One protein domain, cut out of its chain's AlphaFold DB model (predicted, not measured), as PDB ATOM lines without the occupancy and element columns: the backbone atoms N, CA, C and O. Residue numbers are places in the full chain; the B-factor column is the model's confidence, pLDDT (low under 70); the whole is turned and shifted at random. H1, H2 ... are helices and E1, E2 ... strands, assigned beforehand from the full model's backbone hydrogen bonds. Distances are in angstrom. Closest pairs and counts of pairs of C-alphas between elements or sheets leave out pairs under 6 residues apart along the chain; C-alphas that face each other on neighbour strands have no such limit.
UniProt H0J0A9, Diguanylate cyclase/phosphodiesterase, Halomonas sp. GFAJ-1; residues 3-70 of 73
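AT A GLANCE: This is residues 3 to 70 of the 73 residues of the protein "Diguanylate cyclase/phosphodiesterase" of Halomonas sp. GFAJ-1 (UniProt H0J0A9). Two small parts stand end to end in a long rod: the hairpin E1 and E2, then the two-strand sheet E3 and E4 with H1 packed on it. Residues 38 to 47, of which 45 to 47 belong to H1, stick out. The 68 printed residues, under half in named elements, run E1, E2, E3, H1, E4, mixed in class; E1 and E2 are antiparallel, E3 and E4 parallel. The whole is extended, radius of gyration of the C-alphas 18.7 A, spanning 62 by 19 by 15 A.

IN THESE COORDINATES: E1, residues 12 to 16, begins at C-alpha 12 (-14.355, -68.846, 139.088) and is 13.5 A long. E2 is residues 22 to 26, 13.4 A; E3 31 to 34, 10.3 A; H1 45 to 59, 20.3 A; E4 66 to 69, 9.8 A, ending at C-alpha 69 (-27.328, -56.723, 120.124).

HOW THE PARTS SIT: In the hairpin, N 13 and O 25 are 2.9 A apart. E2 and E3 are apart. N 34 and O 68 are 2.8 A apart between E3 and E4. E3, H1 and E4 form a strand-helix-strand unit, parallel strands joined through a helix, with a left-handed crossover. The closest C-alphas of E3 and H1, Ala 33 and Lys 56, are 4.9 A apart. In H1 every O i to N i+4 pair is within hydrogen-bond range.

THE WHOLE: The C-alphas farthest apart, of Gln 19 and Ser 41, are 62.3 A apart. The printed part has no cut and no long link. Residues 3 to 6 have pLDDT under 70.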
ATOM      1  N   ILE A   3     -10.939 -78.374 146.942       61.59
ATOM      2  CA  ILE A   3     -11.650 -77.324 146.217       61.59
ATOM      3  C   ILE A   3     -12.127 -76.350 147.282       61.59
ATOM      4  O   ILE A   3     -13.040 -76.661 148.045       61.59
ATOM      5  N   LEU A   4     -11.491 -75.186 147.354       62.22
ATOM      6  CA  LEU A   4     -11.953 -74.119 148.222       62.22
ATOM      7  C   LEU A   4     -12.978 -73.309 147.425       62.22
ATOM      8  O   LEU A   4     -12.608 -72.571 146.511       62.22
ATOM      9  N   LEU A   5     -14.270 -73.437 147.748       62.28
ATOM     10  CA  LEU A   5     -15.339 -72.620 147.154       62.28
ATOM     11  C   LEU A   5     -15.220 -71.152 147.607       62.28
ATOM     12  O   LEU A   5     -16.028 -70.632 148.369       62.28
ATOM     13  N   SER A   6     -14.183 -70.472 147.138       64.38
ATOM     14  CA  SER A   6     -13.918 -69.060 147.369       64.38
ATOM     15  C   SER A   6     -13.750 -68.361 146.019       64.38
ATOM     16  O   SER A   6     -13.209 -68.939 145.075       64.38
ATOM     17  N   ARG A   7     -14.229 -67.110 145.932       72.69
ATOM     18  CA  ARG A   7     -14.229 -66.252 144.724       72.69
ATOM     19  C   ARG A   7     -15.242 -66.590 143.617       72.69
ATOM     20  O   ARG A   7     -15.083 -66.121 142.494       72.69
ATOM     21  N   LEU A   8     -16.354 -67.248 143.961       73.12
ATOM     22  CA  LEU A   8     -17.499 -67.456 143.054       73.12
ATOM     23  C   LEU A   8     -17.997 -66.150 142.403       73.12
ATOM     24  O   LEU A   8     -18.263 -66.117 141.205       73.12
ATOM     25  N   LEU A   9     -18.048 -65.054 143.171       76.50
ATOM     26  CA  LEU A   9     -18.451 -63.726 142.679       76.50
ATOM     27  C   LEU A   9     -17.467 -63.114 141.665       76.50
ATOM     28  O   LEU A   9     -17.831 -62.185 140.956       76.50
ATOM     29  N   GLN A  10     -16.237 -63.630 141.577       74.94
ATOM     30  CA  GLN A  10     -15.245 -63.241 140.563       74.94
ATOM     31  C   GLN A  10     -15.303 -64.159 139.331       74.94
ATOM     32  O   GLN A  10     -14.425 -64.099 138.476       74.94
ATOM     33  N   GLY A  11     -16.326 -65.018 139.236       78.56
ATOM     34  CA  GLY A  11     -16.556 -65.873 138.079       78.56
ATOM     35  C   GLY A  11     -15.580 -67.038 137.983       78.56
ATOM     36  O   GLY A  11     -15.166 -67.376 136.881       78.56
ATOM     37  N   GLY A  12     -15.192 -67.650 139.103       83.94
ATOM     38  CA  GLY A  12     -14.355 -68.846 139.088       83.94
ATOM     39  C   GLY A  12     -14.247 -69.546 140.435       83.94
ATOM     40  O   GLY A  12     -14.941 -69.206 141.396       83.94
ATOM     41  N   ILE A  13     -13.355 -70.532 140.490       87.00
ATOM     42  CA  ILE A  13     -13.026 -71.301 141.692       87.00
ATOM     43  C   ILE A  13     -11.543 -71.202 142.003       87.00
ATOM     44  O   ILE A  13     -10.697 -71.131 141.114       87.00
ATOM     45  N   THR A  14     -11.230 -71.242 143.290       87.88
ATOM     46  CA  THR A  14      -9.855 -71.301 143.767       87.88
ATOM     47  C   THR A  14      -9.552 -72.727 144.218       87.88
ATOM     48  O   THR A  14     -10.326 -73.335 144.954       87.88
ATOM     49  N   ILE A  15      -8.437 -73.288 143.764       86.69
ATOM     50  CA  ILE A  15      -8.030 -74.656 144.086       86.69
ATOM     51  C   ILE A  15      -6.698 -74.608 144.817       86.69
ATOM     52  O   ILE A  15      -5.782 -73.908 144.390       86.69
ATOM     53  N   GLU A  16      -6.588 -75.386 145.891       89.62
ATOM     54  CA  GLU A  16      -5.334 -75.583 146.607       89.62
ATOM     55  C   GLU A  16      -4.754 -76.975 146.309       89.62
ATOM     56  O   GLU A  16      -5.422 -78.020 146.411       89.62
ATOM     57  N   SER A  17      -3.490 -76.984 145.889       84.19
ATOM     58  CA  SER A  17      -2.713 -78.194 145.657       84.19
ATOM     59  C   SER A  17      -2.332 -78.845 146.987       84.19
ATOM     60  O   SER A  17      -2.323 -78.220 148.043       84.19
ATOM     61  N   ARG A  18      -1.954 -80.129 146.951       81.56
ATOM     62  CA  ARG A  18      -1.472 -80.836 148.154       81.56
ATOM     63  C   ARG A  18      -0.149 -80.278 148.699       81.56
ATOM     64  O   ARG A  18       0.237 -80.639 149.800       81.56
ATOM     65  N   GLN A  19       0.540 -79.440 147.927       88.31
ATOM     66  CA  GLN A  19       1.780 -78.766 148.317       88.31
ATOM     67  C   GLN A  19       1.507 -77.345 148.854       88.31
ATOM     68  O   GLN A  19       2.449 -76.584 149.041       88.31
ATOM     69  N   GLY A  20       0.234 -76.971 149.054       86.88
ATOM     70  CA  GLY A  20      -0.182 -75.647 149.530       86.88
ATOM     71  C   GLY A  20      -0.235 -74.564 148.446       86.88
ATOM     72  O   GLY A  20      -0.442 -73.394 148.749       86.88
ATOM     73  N   ALA A  21      -0.043 -74.917 147.169       88.31
ATOM     74  CA  ALA A  21      -0.081 -73.942 146.079       88.31
ATOM     75  C   ALA A  21      -1.527 -73.632 145.670       88.31
ATOM     76  O   ALA A  21      -2.283 -74.542 145.327       88.31
ATOM     77  N   THR A  22      -1.902 -72.356 145.655       89.62
ATOM     78  CA  THR A  22      -3.248 -71.905 145.283       89.62
ATOM     79  C   THR A  22      -3.302 -71.410 143.833       89.62
ATOM     80  O   THR A  22      -2.468 -70.608 143.424       89.62
ATOM     81  N   ALA A  23      -4.306 -71.840 143.063       86.19
ATOM     82  CA  ALA A  23      -4.550 -71.391 141.689       86.19
ATOM     83  C   ALA A  23      -6.030 -71.043 141.456       86.19
ATOM     84  O   ALA A  23      -6.922 -71.704 141.990       86.19
ATOM     85  N   PHE A  24      -6.296 -70.013 140.646       84.94
ATOM     86  CA  PHE A  24      -7.649 -69.599 140.261       84.94
ATOM     87  C   PHE A  24      -8.008 -70.135 138.874       84.94
ATOM     88  O   PHE A  24      -7.246 -69.970 137.923       84.94
ATOM     89  N   PHE A  25      -9.192 -70.728 138.763       80.31
ATOM     90  CA  PHE A  25      -9.746 -71.252 137.522       80.31
ATOM     91  C   PHE A  25     -11.047 -70.507 137.208       80.31
ATOM     92  O   PHE A  25     -12.034 -70.693 137.927       80.31
ATOM     93  N   PRO A  26     -11.071 -69.656 136.169       80.31
ATOM     94  CA  PRO A  26     -12.290 -68.968 135.772       80.31
ATOM     95  C   PRO A  26     -13.327 -69.971 135.253       80.31
ATOM     96  O   PRO A  26     -12.990 -70.962 134.603       80.31
ATOM     97  N   PHE A  27     -14.604 -69.701 135.512       84.81
ATOM     98  CA  PHE A  27     -15.704 -70.371 134.836       84.81
ATOM     99  C   PHE A  27     -15.689 -70.021 133.351       84.81
ATOM    100  O   PHE A  27     -15.261 -68.939 132.946       84.81
ATOM    101  N   VAL A  28     -16.191 -70.941 132.529       83.56
ATOM    102  CA  VAL A  28     -16.359 -70.672 131.102       83.56
ATOM    103  C   VAL A  28     -17.394 -69.563 130.937       83.56
ATOM    104  O   VAL A  28     -18.524 -69.687 131.406       83.56
ATOM    105  N   SER A  29     -17.001 -68.490 130.259       84.38
ATOM    106  CA  SER A  29     -17.889 -67.394 129.889       84.38
ATOM    107  C   SER A  29     -18.279 -67.470 128.417       84.38
ATOM    108  O   SER A  29     -17.458 -67.807 127.562       84.38
ATOM    109  N   VAL A  30     -19.515 -67.091 128.112       89.69
ATOM    110  CA  VAL A  30     -20.072 -67.074 126.759       89.69
ATOM    111  C   VAL A  30     -20.349 -65.635 126.330       89.69
ATOM    112  O   VAL A  30     -21.117 -64.926 126.974       89.69
ATOM    113  N   SER A  31     -19.762 -65.218 125.207       93.50
ATOM    114  CA  SER A  31     -20.032 -63.919 124.577       93.50
ATOM    115  C   SER A  31     -20.716 -64.120 123.227       93.50
ATOM    116  O   SER A  31     -20.161 -64.774 122.339       93.50
ATOM    117  N   ILE A  32     -21.903 -63.541 123.064       95.00
ATOM    118  CA  ILE A  32     -22.754 -63.680 121.877       95.00
ATOM    119  C   ILE A  32     -22.982 -62.299 121.267       95.00
ATOM    120  O   ILE A  32     -23.317 -61.348 121.971       95.00
ATOM    121  N   ALA A  33     -22.831 -62.202 119.948       95.81
ATOM    122  CA  ALA A  33     -23.220 -61.031 119.175       95.81
ATOM    123  C   ALA A  33     -24.432 -61.357 118.303       95.81
ATOM    124  O   ALA A  33     -24.505 -62.436 117.715       95.81
ATOM    125  N   VAL A  34     -25.365 -60.414 118.218       94.88
ATOM    126  CA  VAL A  34     -26.606 -60.534 117.455       94.88
ATOM    127  C   VAL A  34     -26.767 -59.301 116.585       94.88
ATOM    128  O   VAL A  34     -26.702 -58.176 117.078       94.88
ATOM    129  N   LYS A  35     -27.035 -59.523 115.300       91.62
ATOM    130  CA  LYS A  35     -27.465 -58.485 114.369       91.62
ATOM    131  C   LYS A  35     -28.864 -58.841 113.853       91.62
ATOM    132  O   LYS A  35     -28.986 -59.820 113.115       91.62
ATOM    133  N   PRO A  36     -29.911 -58.092 114.227       90.56
ATOM    134  CA  PRO A  36     -31.227 -58.235 113.620       90.56
ATOM    135  C   PRO A  36     -31.166 -57.894 112.126       90.56
ATOM    136  O   PRO A  36     -30.539 -56.912 111.735       90.56
ATOM    137  N   ILE A  37     -31.822 -58.698 111.292       87.69
ATOM    138  CA  ILE A  37     -31.951 -58.447 109.853       87.69
ATOM    139  C   ILE A  37     -33.416 -58.133 109.571       87.69
ATOM    140  O   ILE A  37     -34.278 -58.974 109.809       87.69
ATOM    141  N   ILE A  38     -33.682 -56.910 109.107       85.12
ATOM    142  CA  ILE A  38     -35.042 -56.427 108.822       85.12
ATOM    143  C   ILE A  38     -35.472 -56.848 107.412       85.12
ATOM    144  O   ILE A  38     -36.583 -57.336 107.232       85.12
ATOM    145  N   ASP A  39     -34.575 -56.722 106.429       86.62
ATOM    146  CA  ASP A  39     -34.794 -57.165 105.051       86.62
ATOM    147  C   ASP A  39     -33.680 -58.135 104.615       86.62
ATOM    148  O   ASP A  39     -32.546 -57.713 104.362       86.62
ATOM    149  N   PRO A  40     -33.967 -59.444 104.521       81.94
ATOM    150  CA  PRO A  40     -32.988 -60.444 104.106       81.94
ATOM    151  C   PRO A  40     -32.506 -60.275 102.661       81.94
ATOM    152  O   PRO A  40     -31.414 -60.739 102.338       81.94
ATOM    153  N   SER A  41     -33.292 -59.632 101.791       84.94
ATOM    154  CA  SER A  41     -32.995 -59.550 100.354       84.94
ATOM    155  C   SER A  41     -31.785 -58.666 100.038       84.94
ATOM    156  O   SER A  41     -31.093 -58.879  99.042       84.94
ATOM    157  N   THR A  42     -31.483 -57.712 100.919       78.75
ATOM    158  CA  THR A  42     -30.366 -56.770 100.777       78.75
ATOM    159  C   THR A  42     -29.082 -57.254 101.448       78.75
ATOM    160  O   THR A  42     -28.027 -56.641 101.285       78.75
ATOM    161  N   CYS A  43     -29.134 -58.366 102.187       82.62
ATOM    162  CA  CYS A  43     -28.024 -58.819 103.016       82.62
ATOM    163  C   CYS A  43     -27.301 -60.024 102.408       82.62
ATOM    164  O   CYS A  43     -27.853 -61.118 102.300       82.62
ATOM    165  N   LYS A  44     -26.011 -59.865 102.095       90.31
ATOM    166  CA  LYS A  44     -25.153 -60.999 101.734       90.31
ATOM    167  C   LYS A  44     -24.616 -61.666 102.996       90.31
ATOM    168  O   LYS A  44     -24.204 -60.998 103.944       90.31
ATOM    169  N   ALA A  45     -24.549 -62.996 102.985       90.19
ATOM    170  CA  ALA A  45     -24.075 -63.779 104.128       90.19
ATOM    171  C   ALA A  45     -22.660 -63.376 104.589       90.19
ATOM    172  O   ALA A  45     -22.392 -63.327 105.788       90.19
ATOM    173  N   LEU A  46     -21.772 -63.045 103.647       93.50
ATOM    174  CA  LEU A  46     -20.405 -62.628 103.962       93.50
ATOM    175  C   LEU A  46     -20.364 -61.280 104.697       93.50
ATOM    176  O   LEU A  46     -19.612 -61.134 105.659       93.50
ATOM    177  N   ASP A  47     -21.218 -60.334 104.302       90.88
ATOM    178  CA  ASP A  47     -21.316 -59.025 104.954       90.88
ATOM    179  C   ASP A  47     -21.857 -59.174 106.382       90.88
ATOM    180  O   ASP A  47     -21.334 -58.565 107.318       90.88
ATOM    181  N   ILE A  48     -22.851 -60.052 106.579       91.44
ATOM    182  CA  ILE A  48     -23.359 -60.401 107.913       91.44
ATOM    183  C   ILE A  48     -22.242 -61.012 108.770       91.44
ATOM    184  O   ILE A  48     -22.073 -60.618 109.923       91.44
ATOM    185  N   ALA A  49     -21.464 -61.948 108.222       93.31
ATOM    186  CA  ALA A  49     -20.378 -62.599 108.952       93.31
ATOM    187  C   ALA A  49     -19.283 -61.605 109.373       93.31
ATOM    188  O   ALA A  49     -18.834 -61.639 110.521       93.31
ATOM    189  N   ALA A  50     -18.893 -60.689 108.480       94.00
ATOM    190  CA  ALA A  50     -17.921 -59.643 108.782       94.00
ATOM    191  C   ALA A  50     -18.411 -58.734 109.921       94.00
ATOM    192  O   ALA A  50     -17.685 -58.497 110.889       94.00
ATOM    193  N   GLN A  51     -19.669 -58.296 109.858       92.62
ATOM    194  CA  GLN A  51     -20.267 -57.443 110.887       92.62
ATOM    195  C   GLN A  51     -20.405 -58.171 112.228       92.62
ATOM    196  O   GLN A  51     -20.054 -57.620 113.269       92.62
ATOM    197  N   LEU A  52     -20.841 -59.435 112.226       94.88
ATOM    198  CA  LEU A  52     -20.915 -60.247 113.444       94.88
ATOM    199  C   LEU A  52     -19.537 -60.495 114.068       94.88
ATOM    200  O   LEU A  52     -19.444 -60.584 115.292       94.88
ATOM    201  N   SER A  53     -18.472 -60.582 113.267       95.44
ATOM    202  CA  SER A  53     -17.101 -60.707 113.775       95.44
ATOM    203  C   SER A  53     -16.688 -59.474 114.589       95.44
ATOM    204  O   SER A  53     -16.191 -59.608 115.710       95.44
ATOM    205  N   GLU A  54     -16.989 -58.277 114.079       94.62
ATOM    206  CA  GLU A  54     -16.739 -57.015 114.785       94.62
ATOM    207  C   GLU A  54     -17.614 -56.883 116.042       94.62
ATOM    208  O   GLU A  54     -17.118 -56.610 117.137       94.62
ATOM    209  N   LEU A  55     -18.915 -57.167 115.937       94.88
ATOM    210  CA  LEU A  55     -19.830 -57.124 117.082       94.88
ATOM    211  C   LEU A  55     -19.426 -58.122 118.177       94.88
ATOM    212  O   LEU A  55     -19.495 -57.806 119.366       94.88
ATOM    213  N   LYS A  56     -18.940 -59.313 117.805       95.38
ATOM    214  CA  LYS A  56     -18.387 -60.297 118.747       95.38
ATOM    215  C   LYS A  56     -17.138 -59.762 119.442       95.38
ATOM    216  O   LYS A  56     -16.945 -60.037 120.628       95.38
ATOM    217  N   HIS A  57     -16.310 -58.989 118.743       94.94
ATOM    218  CA  HIS A  57     -15.181 -58.289 119.351       94.94
ATOM    219  C   HIS A  57     -15.640 -57.292 120.419       94.94
ATOM    220  O   HIS A  57     -15.034 -57.238 121.489       94.94
ATOM    221  N   GLN A  58     -16.738 -56.567 120.186       93.25
ATOM    222  CA  GLN A  58     -17.332 -55.683 121.195       93.25
ATOM    223  C   GLN A  58     -17.927 -56.470 122.371       93.25
ATOM    224  O   GLN A  58     -17.677 -56.123 123.524       93.25
ATOM    225  N   ALA A  59     -18.629 -57.576 122.108       92.44
ATOM    226  CA  ALA A  59     -19.200 -58.440 123.146       92.44
ATOM    227  C   ALA A  59     -18.134 -58.987 124.114       92.44
ATOM    228  O   ALA A  59     -18.367 -59.053 125.322       92.44
ATOM    229  N   LYS A  60     -16.951 -59.341 123.594       93.06
ATOM    230  CA  LYS A  60     -15.811 -59.857 124.372       93.06
ATOM    231  C   LYS A  60     -15.126 -58.819 125.267       93.06
ATOM    232  O   LYS A  60     -14.302 -59.199 126.092       93.06
ATOM    233  N   LYS A  61     -15.427 -57.524 125.112       91.62
ATOM    234  CA  LYS A  61     -14.906 -56.479 126.013       91.62
ATOM    235  C   LYS A  61     -15.591 -56.505 127.382       91.62
ATOM    236  O   LYS A  61     -15.040 -55.979 128.343       91.62
ATOM    237  N   ILE A  62     -16.779 -57.103 127.470       87.81
ATOM    238  CA  ILE A  62     -17.500 -57.301 128.726       87.81
ATOM    239  C   ILE A  62     -16.973 -58.586 129.366       87.81
ATOM    240  O   ILE A  62     -17.002 -59.648 128.746       87.81
ATOM    241  N   VAL A  63     -16.482 -58.490 130.602       83.75
ATOM    242  CA  VAL A  63     -16.005 -59.654 131.360       83.75
ATOM    243  C   VAL A  63     -17.198 -60.529 131.753       83.75
ATOM    244  O   VAL A  63     -18.198 -60.027 132.262       83.75
ATOM    245  N   GLY A  64     -17.075 -61.843 131.558       82.75
ATOM    246  CA  GLY A  64     -18.135 -62.804 131.861       82.75
ATOM    247  C   GLY A  64     -19.101 -63.022 130.693       82.75
ATOM    248  O   GLY A  64     -18.735 -62.882 129.526       82.75
ATOM    249  N   ASN A  65     -20.325 -63.448 131.005       85.62
ATOM    250  CA  ASN A  65     -21.337 -63.731 129.989       85.62
ATOM    251  C   ASN A  65     -21.883 -62.433 129.391       85.62
ATOM    252  O   ASN A  65     -22.261 -61.525 130.132       85.62
ATOM    253  N   SER A  66     -21.975 -62.356 128.064       89.12
ATOM    254  CA  SER A  66     -22.447 -61.153 127.381       89.12
ATOM    255  C   SER A  66     -23.314 -61.461 126.161       89.12
ATOM    256  O   SER A  66     -23.062 -62.403 125.408       89.12
ATOM    257  N   LEU A  67     -24.343 -60.635 125.966       91.50
ATOM    258  CA  LEU A  67     -25.179 -60.602 124.771       91.50
ATOM    259  C   LEU A  67     -25.149 -59.181 124.206       91.50
ATOM    260  O   LEU A  67     -25.668 -58.252 124.821       91.50
ATOM    261  N   PHE A  68     -24.529 -59.017 123.044       93.50
ATOM    262  CA  PHE A  68     -24.394 -57.732 122.372       93.50
ATOM    263  C   PHE A  68     -25.310 -57.693 121.152       93.50
ATOM    264  O   PHE A  68     -25.086 -58.417 120.184       93.50
ATOM    265  N   ILE A  69     -26.352 -56.865 121.207       93.44
ATOM    266  CA  ILE A  69     -27.328 -56.723 120.124       93.44
ATOM    267  C   ILE A  69     -27.045 -55.412 119.404       93.44
ATOM    268  O   ILE A  69     -27.156 -54.344 120.010       93.44
ATOM    269  N   ASP A  70     -26.710 -55.490 118.120       91.25
ATOM    270  CA  ASP A  70     -26.614 -54.298 117.289       91.25
ATOM    271  C   ASP A  70     -28.011 -53.751 116.995       91.25
ATOM    272  O   ASP A  70     -28.906 -54.481 116.570       91.25
TER     273      ASP A  70